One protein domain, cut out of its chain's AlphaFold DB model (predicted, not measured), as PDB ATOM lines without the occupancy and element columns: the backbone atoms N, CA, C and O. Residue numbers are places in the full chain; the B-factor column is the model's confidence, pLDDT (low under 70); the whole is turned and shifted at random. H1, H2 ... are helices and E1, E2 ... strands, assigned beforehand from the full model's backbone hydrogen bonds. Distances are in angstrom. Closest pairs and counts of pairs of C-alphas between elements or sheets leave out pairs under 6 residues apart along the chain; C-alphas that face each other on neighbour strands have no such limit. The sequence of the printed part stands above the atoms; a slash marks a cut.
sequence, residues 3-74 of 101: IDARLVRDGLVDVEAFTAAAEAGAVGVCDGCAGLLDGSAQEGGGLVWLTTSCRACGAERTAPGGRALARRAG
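Overview. This is residues 3 to 74 of the 101 residues of an uncharacterized protein of Micromonospora echinofusca (UniProt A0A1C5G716). A small antiparallel sheet of three strands makes a wall, and the single named helix, H1, lies slantwise over one face of it, above the edge strand E1; no named helix covers the other face. The first twelve printed residues, 3 to 14, form a stretch with no named element before H1, and the last ones, 65 to 74, run from the end of E3 to Gly 74. The printed part has 72 residues with one named helix and three named strands, in the order H1 E1 E2 E3; the sheet's order is E1 - E2 - E3. The class is mixed, helices and strands, with under half of the residues, 32 of 72, in named elements. The whole is compact, with a radius of gyration of the C-alphas of 11.6 A and spans of 33 by 26 by 20 A.

Arrangement. Start at the sheet, where E1 (residues 36 to 44), E2 (residues 47 to 54) and E3 (residues 60 to 64) form a meander, each strand the antiparallel neighbour of the one before. E1 and E2 are a hairpin, their directions 159 degrees apart; look for N 40 and O 51 at 2.9 A and N 49 and O 42 at 2.7 A, within hydrogen-bond range. E2 and E3 are also a hairpin, at 164 degrees, with N 52 and O 61 2.8 A apart. E1 and E3 are the edge strands. H1 (residues 15 to 24) is on the sheet, in two layers, a helix on one face of a sheet, with a height over the sheet of 7.4 A. It lies over E1, slantwise to the strands at 43 degrees on the local plane. Their closest C-alphas are those of Ala 22 and Gly 39, 4.6 A apart. In H1 every O i to N i+4 pair is within hydrogen-bond range. Residues 28 to 29 pair, antiparallel, with residues 36 to 37 of E1.

Along the chain. Find C-alpha 36 at (31.508, 15.719, -37.876); from there E1 runs 26.2 A to C-alpha 44. E2 is 23.2 A long, and E3 runs 13.9 A to C-alpha 64 at (41.541, 20.517, -55.882). H1 begins at C-alpha 15, at (31.389, 22.872, -55.204), and is 14.1 A long.

Size, cuts and confidence. Look to Gly 45 and Gly 74 for the two C-alphas farthest apart, at 34.5 A. The printed part has no cut. The link from H1 to E1 is long, with 11 residues, while those from E1 to E2 and from E2 to E3 are tight. The mean pLDDT of the printed part is 81.3; residues 44 to 46 and 65 to 74 are under 70.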
ATOM      1  N   ILE A   3      32.488  12.533 -47.357       87.19
ATOM      2  CA  ILE A   3      31.602  13.660 -47.657       87.19
ATOM      3  C   ILE A   3      30.197  13.096 -47.891       87.19
ATOM      4  O   ILE A   3      30.054  11.985 -48.408       87.19
ATOM      5  N   ASP A   4      29.172  13.840 -47.481       86.69
ATOM      6  CA  ASP A   4      27.777  13.465 -47.694       86.69
ATOM      7  C   ASP A   4      27.483  13.266 -49.192       86.69
ATOM      8  O   ASP A   4      27.849  14.090 -50.032       86.69
ATOM      9  N   ALA A   5      26.806  12.166 -49.532       86.38
ATOM     10  CA  ALA A   5      26.493  11.804 -50.910       86.38
ATOM     11  C   ALA A   5      25.653  12.869 -51.633       86.38
ATOM     12  O   ALA A   5      25.769  12.997 -52.848       86.38
ATOM     13  N   ARG A   6      24.854  13.670 -50.909       88.19
ATOM     14  CA  ARG A   6      24.081  14.778 -51.507       88.19
ATOM     15  C   ARG A   6      24.955  15.902 -52.069       88.19
ATOM     16  O   ARG A   6      24.482  16.689 -52.881       88.19
ATOM     17  N   LEU A   7      26.209  15.978 -51.626       86.06
ATOM     18  CA  LEU A   7      27.198  16.949 -52.090       86.06
ATOM     19  C   LEU A   7      28.017  16.406 -53.267       86.06
ATOM     20  O   LEU A   7      28.984  17.038 -53.673       86.06
ATOM     21  N   VAL A   8      27.672  15.229 -53.797       85.69
ATOM     22  CA  VAL A   8      28.391  14.570 -54.889       85.69
ATOM     23  C   VAL A   8      27.472  14.434 -56.104       85.69
ATOM     24  O   VAL A   8      26.392  13.855 -56.010       85.69
ATOM     25  N   ARG A   9      27.915  14.922 -57.265       80.50
ATOM     26  CA  ARG A   9      27.265  14.754 -58.574       80.50
ATOM     27  C   ARG A   9      28.257  14.128 -59.551       80.50
ATOM     28  O   ARG A   9      29.409  14.542 -59.617       80.50
ATOM     29  N   ASP A  10      27.840  13.073 -60.249       81.69
ATOM     30  CA  ASP A  10      28.670  12.342 -61.222       81.69
ATOM     31  C   ASP A  10      30.049  11.892 -60.692       81.69
ATOM     32  O   ASP A  10      31.041  11.815 -61.415       81.69
ATOM     33  N   GLY A  11      30.118  11.562 -59.397       75.88
ATOM     34  CA  GLY A  11      31.349  11.112 -58.739       75.88
ATOM     35  C   GLY A  11      32.336  12.228 -58.388       75.88
ATOM     36  O   GLY A  11      33.450  11.924 -57.959       75.88
ATOM     37  N   LEU A  12      31.925  13.487 -58.539       79.56
ATOM     38  CA  LEU A  12      32.658  14.679 -58.130       79.56
ATOM     39  C   LEU A  12      31.873  15.433 -57.055       79.56
ATOM     40  O   LEU A  12      30.647  15.405 -57.034       79.56
ATOM     41  N   VAL A  13      32.576  16.108 -56.153       84.62
ATOM     42  CA  VAL A  13      31.948  17.019 -55.193       84.62
ATOM     43  C   VAL A  13      31.437  18.232 -55.945       84.62
ATOM     44  O   VAL A  13      32.196  18.915 -56.634       84.62
ATOM     45  N   ASP A  14      30.149  18.485 -55.782       87.56
ATOM     46  CA  ASP A  14      29.510  19.702 -56.229       87.56
ATOM     47  C   ASP A  14      29.973  20.857 -55.338       87.56
ATOM     48  O   ASP A  14      29.699  20.889 -54.137       87.56
ATOM     49  N   VAL A  15      30.732  21.778 -55.928       85.88
ATOM     50  CA  VAL A  15      31.389  22.872 -55.204       85.88
ATOM     51  C   VAL A  15      30.370  23.830 -54.592       85.88
ATOM     52  O   VAL A  15      30.565  24.272 -53.460       85.88
ATOM     53  N   GLU A  16      29.279  24.130 -55.295       87.81
ATOM     54  CA  GLU A  16      28.242  25.035 -54.795       87.81
ATOM     55  C   GLU A  16      27.510  24.406 -53.611       87.81
ATOM     56  O   GLU A  16      27.402  25.018 -52.546       87.81
ATOM     57  N   ALA A  17      27.071  23.153 -53.758       90.12
ATOM     58  CA  ALA A  17      26.397  22.434 -52.684       90.12
ATOM     59  C   ALA A  17      27.316  22.251 -51.468       90.12
ATOM     60  O   ALA A  17      26.871  22.405 -50.331       90.12
ATOM     61  N   PHE A  18      28.597  21.944 -51.694       90.31
ATOM     62  CA  PHE A  18      29.586  21.806 -50.629       90.31
ATOM     63  C   PHE A  18      29.810  23.120 -49.883       90.31
ATOM     64  O   PHE A  18      29.826  23.117 -48.656       90.31
ATOM     65  N   THR A  19      29.949  24.234 -50.603       89.50
ATOM     66  CA  THR A  19      30.172  25.557 -50.003       89.50
ATOM     67  C   THR A  19      28.966  25.975 -49.166       89.50
ATOM     68  O   THR A  19      29.120  26.321 -47.998       89.50
ATOM     69  N   ALA A  20      27.751  25.812 -49.700       92.12
ATOM     70  CA  ALA A  20      26.525  26.071 -48.951       92.12
ATOM     71  C   ALA A  20      26.398  25.171 -47.706       92.12
ATOM     72  O   ALA A  20      25.981  25.619 -46.638       92.12
ATOM     73  N   ALA A  21      26.780  23.894 -47.815       92.12
ATOM     74  CA  ALA A  21      26.770  22.976 -46.680       92.12
ATOM     75  C   ALA A  21      27.811  23.346 -45.617       92.12
ATOM     76  O   ALA A  21      27.505  23.240 -44.434       92.12
ATOM     77  N   ALA A  22      28.999  23.795 -46.025       91.50
ATOM     78  CA  ALA A  22      30.064  24.239 -45.131       91.50
ATOM     79  C   ALA A  22      29.665  25.475 -44.311       91.50
ATOM     80  O   ALA A  22      29.979  25.555 -43.126       91.50
ATOM     81  N   GLU A  23      28.929  26.410 -44.915       91.50
ATOM     82  CA  GLU A  23      28.383  27.576 -44.212       91.50
ATOM     83  C   GLU A  23      27.247  27.196 -43.251       91.50
ATOM     84  O   GLU A  23      27.124  27.763 -42.165       91.50
ATOM     85  N   ALA A  24      26.420  26.217 -43.629       92.06
ATOM     86  CA  ALA A  24      25.284  25.774 -42.826       92.06
ATOM     87  C   ALA A  24      25.666  24.800 -41.694       92.06
ATOM     88  O   ALA A  24      24.943  24.692 -40.700       92.06
ATOM     89  N   GLY A  25      26.764  24.054 -41.831       92.00
ATOM     90  CA  GLY A  25      27.200  23.081 -40.839       92.00
ATOM     91  C   GLY A  25      28.124  21.995 -41.388       92.00
ATOM     92  O   GLY A  25      29.089  22.255 -42.098       92.00
ATOM     93  N   ALA A  26      27.869  20.752 -40.978       92.81
ATOM     94  CA  ALA A  26      28.755  19.642 -41.303       92.81
ATOM     95  C   ALA A  26      28.576  19.160 -42.752       92.81
ATOM     96  O   ALA A  26      27.457  18.925 -43.213       92.81
ATOM     97  N   VAL A  27      29.697  18.917 -43.434       93.44
ATOM     98  CA  VAL A  27      29.744  18.431 -44.828       93.44
ATOM     99  C   VAL A  27      29.884  16.907 -44.936       93.44
ATOM    100  O   VAL A  27      29.862  16.340 -46.029       93.44
ATOM    101  N   GLY A  28      30.048  16.215 -43.807       93.12
ATOM    102  CA  GLY A  28      30.220  14.767 -43.770       93.12
ATOM    103  C   GLY A  28      30.706  14.243 -42.422       93.12
ATOM    104  O   GLY A  28      30.587  14.911 -41.392       93.12
ATOM    105  N   VAL A  29      31.271  13.033 -42.441       93.00
ATOM    106  CA  VAL A  29      31.709  12.296 -41.247       93.00
ATOM    107  C   VAL A  29      33.126  11.737 -41.422       93.00
ATOM    108  O   VAL A  29      33.537  11.277 -42.491       93.00
ATOM    109  N   CYS A  30      33.918  11.772 -40.354       90.06
ATOM    110  CA  CYS A  30      35.265  11.218 -40.329       90.06
ATOM    111  C   CYS A  30      35.256   9.683 -40.226       90.06
ATOM    112  O   CYS A  30      34.863   9.137 -39.202       90.06
ATOM    113  N   ASP A  31      35.802   8.980 -41.225       88.62
ATOM    114  CA  ASP A  31      35.936   7.507 -41.203       88.62
ATOM    115  C   ASP A  31      36.730   6.944 -40.007       88.62
ATOM    116  O   ASP A  31      36.646   5.750 -39.740       88.62
ATOM    117  N   GLY A  32      37.565   7.759 -39.353       88.75
ATOM    118  CA  GLY A  32      38.436   7.305 -38.264       88.75
ATOM    119  C   GLY A  32      37.788   7.372 -36.883       88.75
ATOM    120  O   GLY A  32      38.008   6.488 -36.065       88.75
ATOM    121  N   CYS A  33      37.000   8.416 -36.617       91.06
ATOM    122  CA  CYS A  33      36.445   8.689 -35.286       91.06
ATOM    123  C   CYS A  33      34.945   9.010 -35.286       91.06
ATOM    124  O   CYS A  33      34.410   9.393 -34.252       91.06
ATOM    125  N   ALA A  34      34.277   8.916 -36.441       91.94
ATOM    126  CA  ALA A  34      32.875   9.286 -36.643       91.94
ATOM    127  C   ALA A  34      32.517  10.747 -36.281       91.94
ATOM    128  O   ALA A  34      31.342  11.104 -36.233       91.94
ATOM    129  N   GLY A  35      33.512  11.614 -36.063       90.12
ATOM    130  CA  GLY A  35      33.293  13.036 -35.812       90.12
ATOM    131  C   GLY A  35      32.784  13.777 -37.049       90.12
ATOM    132  O   GLY A  35      33.129  13.423 -38.181       90.12
ATOM    133  N   LEU A  36      32.000  14.832 -36.821       94.75
ATOM    134  CA  LEU A  36      31.508  15.719 -37.876       94.75
ATOM    135  C   LEU A  36      32.666  16.427 -38.588       94.75
ATOM    136  O   LEU A  36      33.674  16.774 -37.961       94.75
ATOM    137  N   LEU A  37      32.507  16.616 -39.897       94.44
ATOM    138  CA  LEU A  37      33.465  17.327 -40.734       94.44
ATOM    139  C   LEU A  37      32.992  18.752 -41.006       94.44
ATOM    140  O   LEU A  37      31.878  18.935 -41.492       94.44
ATOM    141  N   ASP A  38      33.861  19.723 -40.756       94.06
ATOM    142  CA  ASP A  38      33.750  21.068 -41.312       94.06
ATOM    143  C   ASP A  38      34.287  21.092 -42.738       94.06
ATOM    144  O   ASP A  38      35.141  20.278 -43.101       94.06
ATOM    145  N   GLY A  39      33.767  22.016 -43.542       91.81
ATOM    146  CA  GLY A  39      34.219  22.261 -44.904       91.81
ATOM    147  C   GLY A  39      34.722  23.691 -45.076       91.81
ATOM    148  O   GLY A  39      34.266  24.602 -44.393       91.81
ATOM    149  N   SER A  40      35.638  23.903 -46.013       88.75
ATOM    150  CA  SER A  40      35.941  25.229 -46.550       88.75
ATOM    151  C   SER A  40      36.326  25.137 -48.023       88.75
ATOM    152  O   SER A  40      36.837  24.111 -48.481       88.75
ATOM    153  N   ALA A  41      36.045  26.202 -48.772       87.19
ATOM    154  CA  ALA A  41      36.394  26.332 -50.180       87.19
ATOM    155  C   ALA A  41      37.277  27.569 -50.378       87.19
ATOM    156  O   ALA A  41      36.991  28.632 -49.829       87.19
ATOM    157  N   GLN A  42      38.355  27.433 -51.149       81.44
ATOM    158  CA  GLN A  42      39.252  28.541 -51.478       81.44
ATOM    159  C   GLN A  42      39.594  28.539 -52.965       81.44
ATOM    160  O   GLN A  42      39.959  27.507 -53.523       81.44
ATOM    161  N   GLU A  43      39.529  29.700 -53.605       76.38
ATOM    162  CA  GLU A  43      39.943  29.866 -54.999       76.38
ATOM    163  C   GLU A  43      41.413  30.292 -55.091       76.38
ATOM    164  O   GLU A  43      41.875  31.157 -54.345       76.38
ATOM    165  N   GLY A  44      42.165  29.696 -56.018       66.94
ATOM    166  CA  GLY A  44      43.561  30.056 -56.250       66.94
ATOM    167  C   GLY A  44      44.158  29.361 -57.471       66.94
ATOM    168  O   GLY A  44      43.960  28.166 -57.681       66.94
ATOM    169  N   GLY A  45      44.898  30.113 -58.295       63.38
ATOM    170  CA  GLY A  45      45.597  29.564 -59.467       63.38
ATOM    171  C   GLY A  45      44.674  28.959 -60.535       63.38
ATOM    172  O   GLY A  45      45.077  28.022 -61.217       63.38
ATOM    173  N   GLY A  46      43.433  29.451 -60.653       66.25
ATOM    174  CA  GLY A  46      42.426  28.916 -61.581       66.25
ATOM    175  C   GLY A  46      41.756  27.614 -61.119       66.25
ATOM    176  O   GLY A  46      41.084  26.964 -61.915       66.25
ATOM    177  N   LEU A  47      41.939  27.222 -59.853       70.44
ATOM    178  CA  LEU A  47      41.330  26.042 -59.237       70.44
ATOM    179  C   LEU A  47      40.558  26.428 -57.970       70.44
ATOM    180  O   LEU A  47      40.895  27.403 -57.297       70.44
ATOM    181  N   VAL A  48      39.565  25.609 -57.617       78.94
ATOM    182  CA  VAL A  48      38.892  25.651 -56.311       78.94
ATOM    183  C   VAL A  48      39.462  24.544 -55.433       78.94
ATOM    184  O   VAL A  48      39.514  23.397 -55.861       78.94
ATOM    185  N   TRP A  49      39.868  24.848 -54.212       82.06
ATOM    186  CA  TRP A  49      40.377  23.896 -53.232       82.06
ATOM    187  C   TRP A  49      39.317  23.646 -52.174       82.06
ATOM    188  O   TRP A  49      38.838  24.589 -51.553       82.06
ATOM    189  N   LEU A  50      38.956  22.381 -51.973       87.12
ATOM    190  CA  LEU A  50      38.016  21.967 -50.939       87.12
ATOM    191  C   LEU A  50      38.797  21.341 -49.791       87.12
ATOM    192  O   LEU A  50      39.533  20.373 -50.000       87.12
ATOM    193  N   THR A  51      38.613  21.874 -48.591       89.94
ATOM    194  CA  THR A  51      39.206  21.349 -47.364       89.94
ATOM    195  C   THR A  51      38.112  20.791 -46.472       89.94
ATOM    196  O   THR A  51      37.069  21.413 -46.294       89.94
ATOM    197  N   THR A  52      38.348  19.612 -45.904       92.38
ATOM    198  CA  THR A  52      37.510  19.030 -44.855       92.38
ATOM    199  C   THR A  52      38.337  18.778 -43.609       92.38
ATOM    200  O   THR A  52      39.367  18.103 -43.703       92.38
ATOM    201  N   SER A  53      37.870  19.238 -42.452       93.25
ATOM    202  CA  SER A  53      38.530  19.031 -41.160       93.25
ATOM    203  C   SER A  53      37.584  18.360 -40.166       93.25
ATOM    204  O   SER A  53      36.387  18.624 -40.136       93.25
ATOM    205  N   CYS A  54      38.087  17.420 -39.369       94.31
ATOM    206  CA  CYS A  54      37.277  16.733 -38.371       94.31
ATOM    207  C   CYS A  54      37.288  17.485 -37.043       94.31
ATOM    208  O   CYS A  54      38.337  17.605 -36.414       94.31
ATOM    209  N   ARG A  55      36.104  17.852 -36.545       93.75
ATOM    210  CA  ARG A  55      35.941  18.534 -35.249       93.75
ATOM    211  C   ARG A  55      36.452  17.734 -34.050       93.75
ATOM    212  O   ARG A  55      36.804  18.315 -33.034       93.75
ATOM    213  N   ALA A  56      36.455  16.403 -34.147       93.00
ATOM    214  CA  ALA A  56      36.792  15.531 -33.023       93.00
ATOM    215  C   ALA A  56      38.290  15.205 -32.941       93.00
ATOM    216  O   ALA A  56      38.868  15.253 -31.862       93.00
ATOM    217  N   CYS A  57      38.919  14.840 -34.064       92.69
ATOM    218  CA  CYS A  57      40.323  14.409 -34.077       92.69
ATOM    219  C   CYS A  57      41.275  15.395 -34.762       92.69
ATOM    220  O   CYS A  57      42.470  15.121 -34.824       92.69
ATOM    221  N   GLY A  58      40.766  16.495 -35.322       91.94
ATOM    222  CA  GLY A  58      41.572  17.507 -36.007       91.94
ATOM    223  C   GLY A  58      42.180  17.055 -37.336       91.94
ATOM    224  O   GLY A  58      42.908  17.820 -37.957       91.94
ATOM    225  N   ALA A  59      41.905  15.828 -37.795       88.88
ATOM    226  CA  ALA A  59      42.377  15.373 -39.096       88.88
ATOM    227  C   ALA A  59      41.844  16.301 -40.194       88.88
ATOM    228  O   ALA A  59      40.668  16.662 -40.160       88.88
ATOM    229  N   GLU A  60      42.677  16.614 -41.183       89.88
ATOM    230  CA  GLU A  60      42.348  17.505 -42.297       89.88
ATOM    231  C   GLU A  60      42.683  16.845 -43.641       89.88
ATOM    232  O   GLU A  60      43.602  16.023 -43.742       89.88
ATOM    233  N   ARG A  61      41.909  17.167 -44.680       87.12
ATOM    234  CA  ARG A  61      42.202  16.810 -46.071       87.12
ATOM    235  C   ARG A  61      41.820  17.951 -46.993       87.12
ATOM    236  O   ARG A  61      40.694  18.426 -46.918       87.12
ATOM    237  N   THR A  62      42.712  18.275 -47.921       85.25
ATOM    238  CA  THR A  62      42.495  19.296 -48.948       85.25
ATOM    239  C   THR A  62      42.676  18.685 -50.331       85.25
ATOM    240  O   THR A  62      43.622  17.928 -50.559       85.25
ATOM    241  N   ALA A  63      41.763  18.985 -51.254       78.88
ATOM    242  CA  ALA A  63      41.810  18.487 -52.624       78.88
ATOM    243  C   ALA A  63      41.352  19.553 -53.637       78.88
ATOM    244  O   ALA A  63      40.405  20.293 -53.360       78.88
ATOM    245  N   PRO A  64      41.975  19.617 -54.826       70.19
ATOM    246  CA  PRO A  64      41.541  20.517 -55.882       70.19
ATOM    247  C   PRO A  64      40.289  19.991 -56.608       70.19
ATOM    248  O   PRO A  64      40.189  18.818 -56.978       70.19
ATOM    249  N   GLY A  65      39.358  20.904 -56.867       59.66
ATOM    250  CA  GLY A  65      38.402  20.902 -57.971       59.66
ATOM    251  C   GLY A  65      37.405  19.760 -57.968       59.66
ATOM    252  O   GLY A  65      37.306  19.045 -58.962       59.66
ATOM    253  N   GLY A  66      36.693  19.548 -56.862       53.88
ATOM    254  CA  GLY A  66      35.598  18.577 -56.836       53.88
ATOM    255  C   GLY A  66      36.036  17.121 -57.044       53.88
ATOM    256  O   GLY A  66      35.202  16.224 -57.025       53.88
ATOM    257  N   ARG A  67      37.334  16.819 -57.177       50.38
ATOM    258  CA  ARG A  67      37.860  15.449 -57.261       50.38
ATOM    259  C   ARG A  67      37.993  14.827 -55.871       50.38
ATOM    260  O   ARG A  67      39.041  14.280 -55.535       50.38
ATOM    261  N   ALA A  68      36.946  14.874 -55.047       43.88
ATOM    262  CA  ALA A  68      36.865  13.894 -53.973       43.88
ATOM    263  C   ALA A  68      36.387  12.598 -54.622       43.88
ATOM    264  O   ALA A  68      35.223  12.467 -54.986       43.88
ATOM    265  N   LEU A  69      37.306  11.653 -54.826       40.75
ATOM    266  CA  LEU A  69      36.943  10.306 -55.246       40.75
ATOM    267  C   LEU A  69      35.884   9.780 -54.272       40.75
ATOM    268  O   LEU A  69      36.201   9.500 -53.113       40.75
ATOM    269  N   ALA A  70      34.640   9.639 -54.742       41.06
ATOM    270  CA  ALA A  70      33.624   8.889 -54.026       41.06
ATOM    271  C   ALA A  70      34.234   7.527 -53.679       41.06
ATOM    272  O   ALA A  70      34.665   6.773 -54.560       41.06
ATOM    273  N   ARG A  71      34.347   7.232 -52.381       40.62
ATOM    274  CA  ARG A  71      34.885   5.957 -51.921       40.62
ATOM    275  C   ARG A  71      33.959   4.862 -52.441       40.62
ATOM    276  O   ARG A  71      32.909   4.618 -51.858       40.62
ATOM    277  N   ARG A  72      34.354   4.160 -53.511       42.84
ATOM    278  CA  ARG A  72      33.774   2.850 -53.823       42.84
ATOM    279  C   ARG A  72      34.052   1.966 -52.615       42.84
ATOM    280  O   ARG A  72      35.209   1.627 -52.346       42.84
ATOM    281  N   ALA A  73      33.013   1.639 -51.854       44.19
ATOM    282  CA  ALA A  73      33.099   0.607 -50.837       44.19
ATOM    283  C   ALA A  73      33.666  -0.661 -51.503       44.19
ATOM    284  O   ALA A  73      33.077  -1.186 -52.442       44.19
ATOM    285  N   GLY A  74      34.857  -1.097 -51.078       52.34
ATOM    286  CA  GLY A  74      35.385  -2.422 -51.422       52.34
ATOM    287  C   GLY A  74      36.605  -2.534 -52.348       52.34
ATOM    288  O   GLY A  74      36.998  -3.662 -52.622       52.34
TER     289      GLY A  74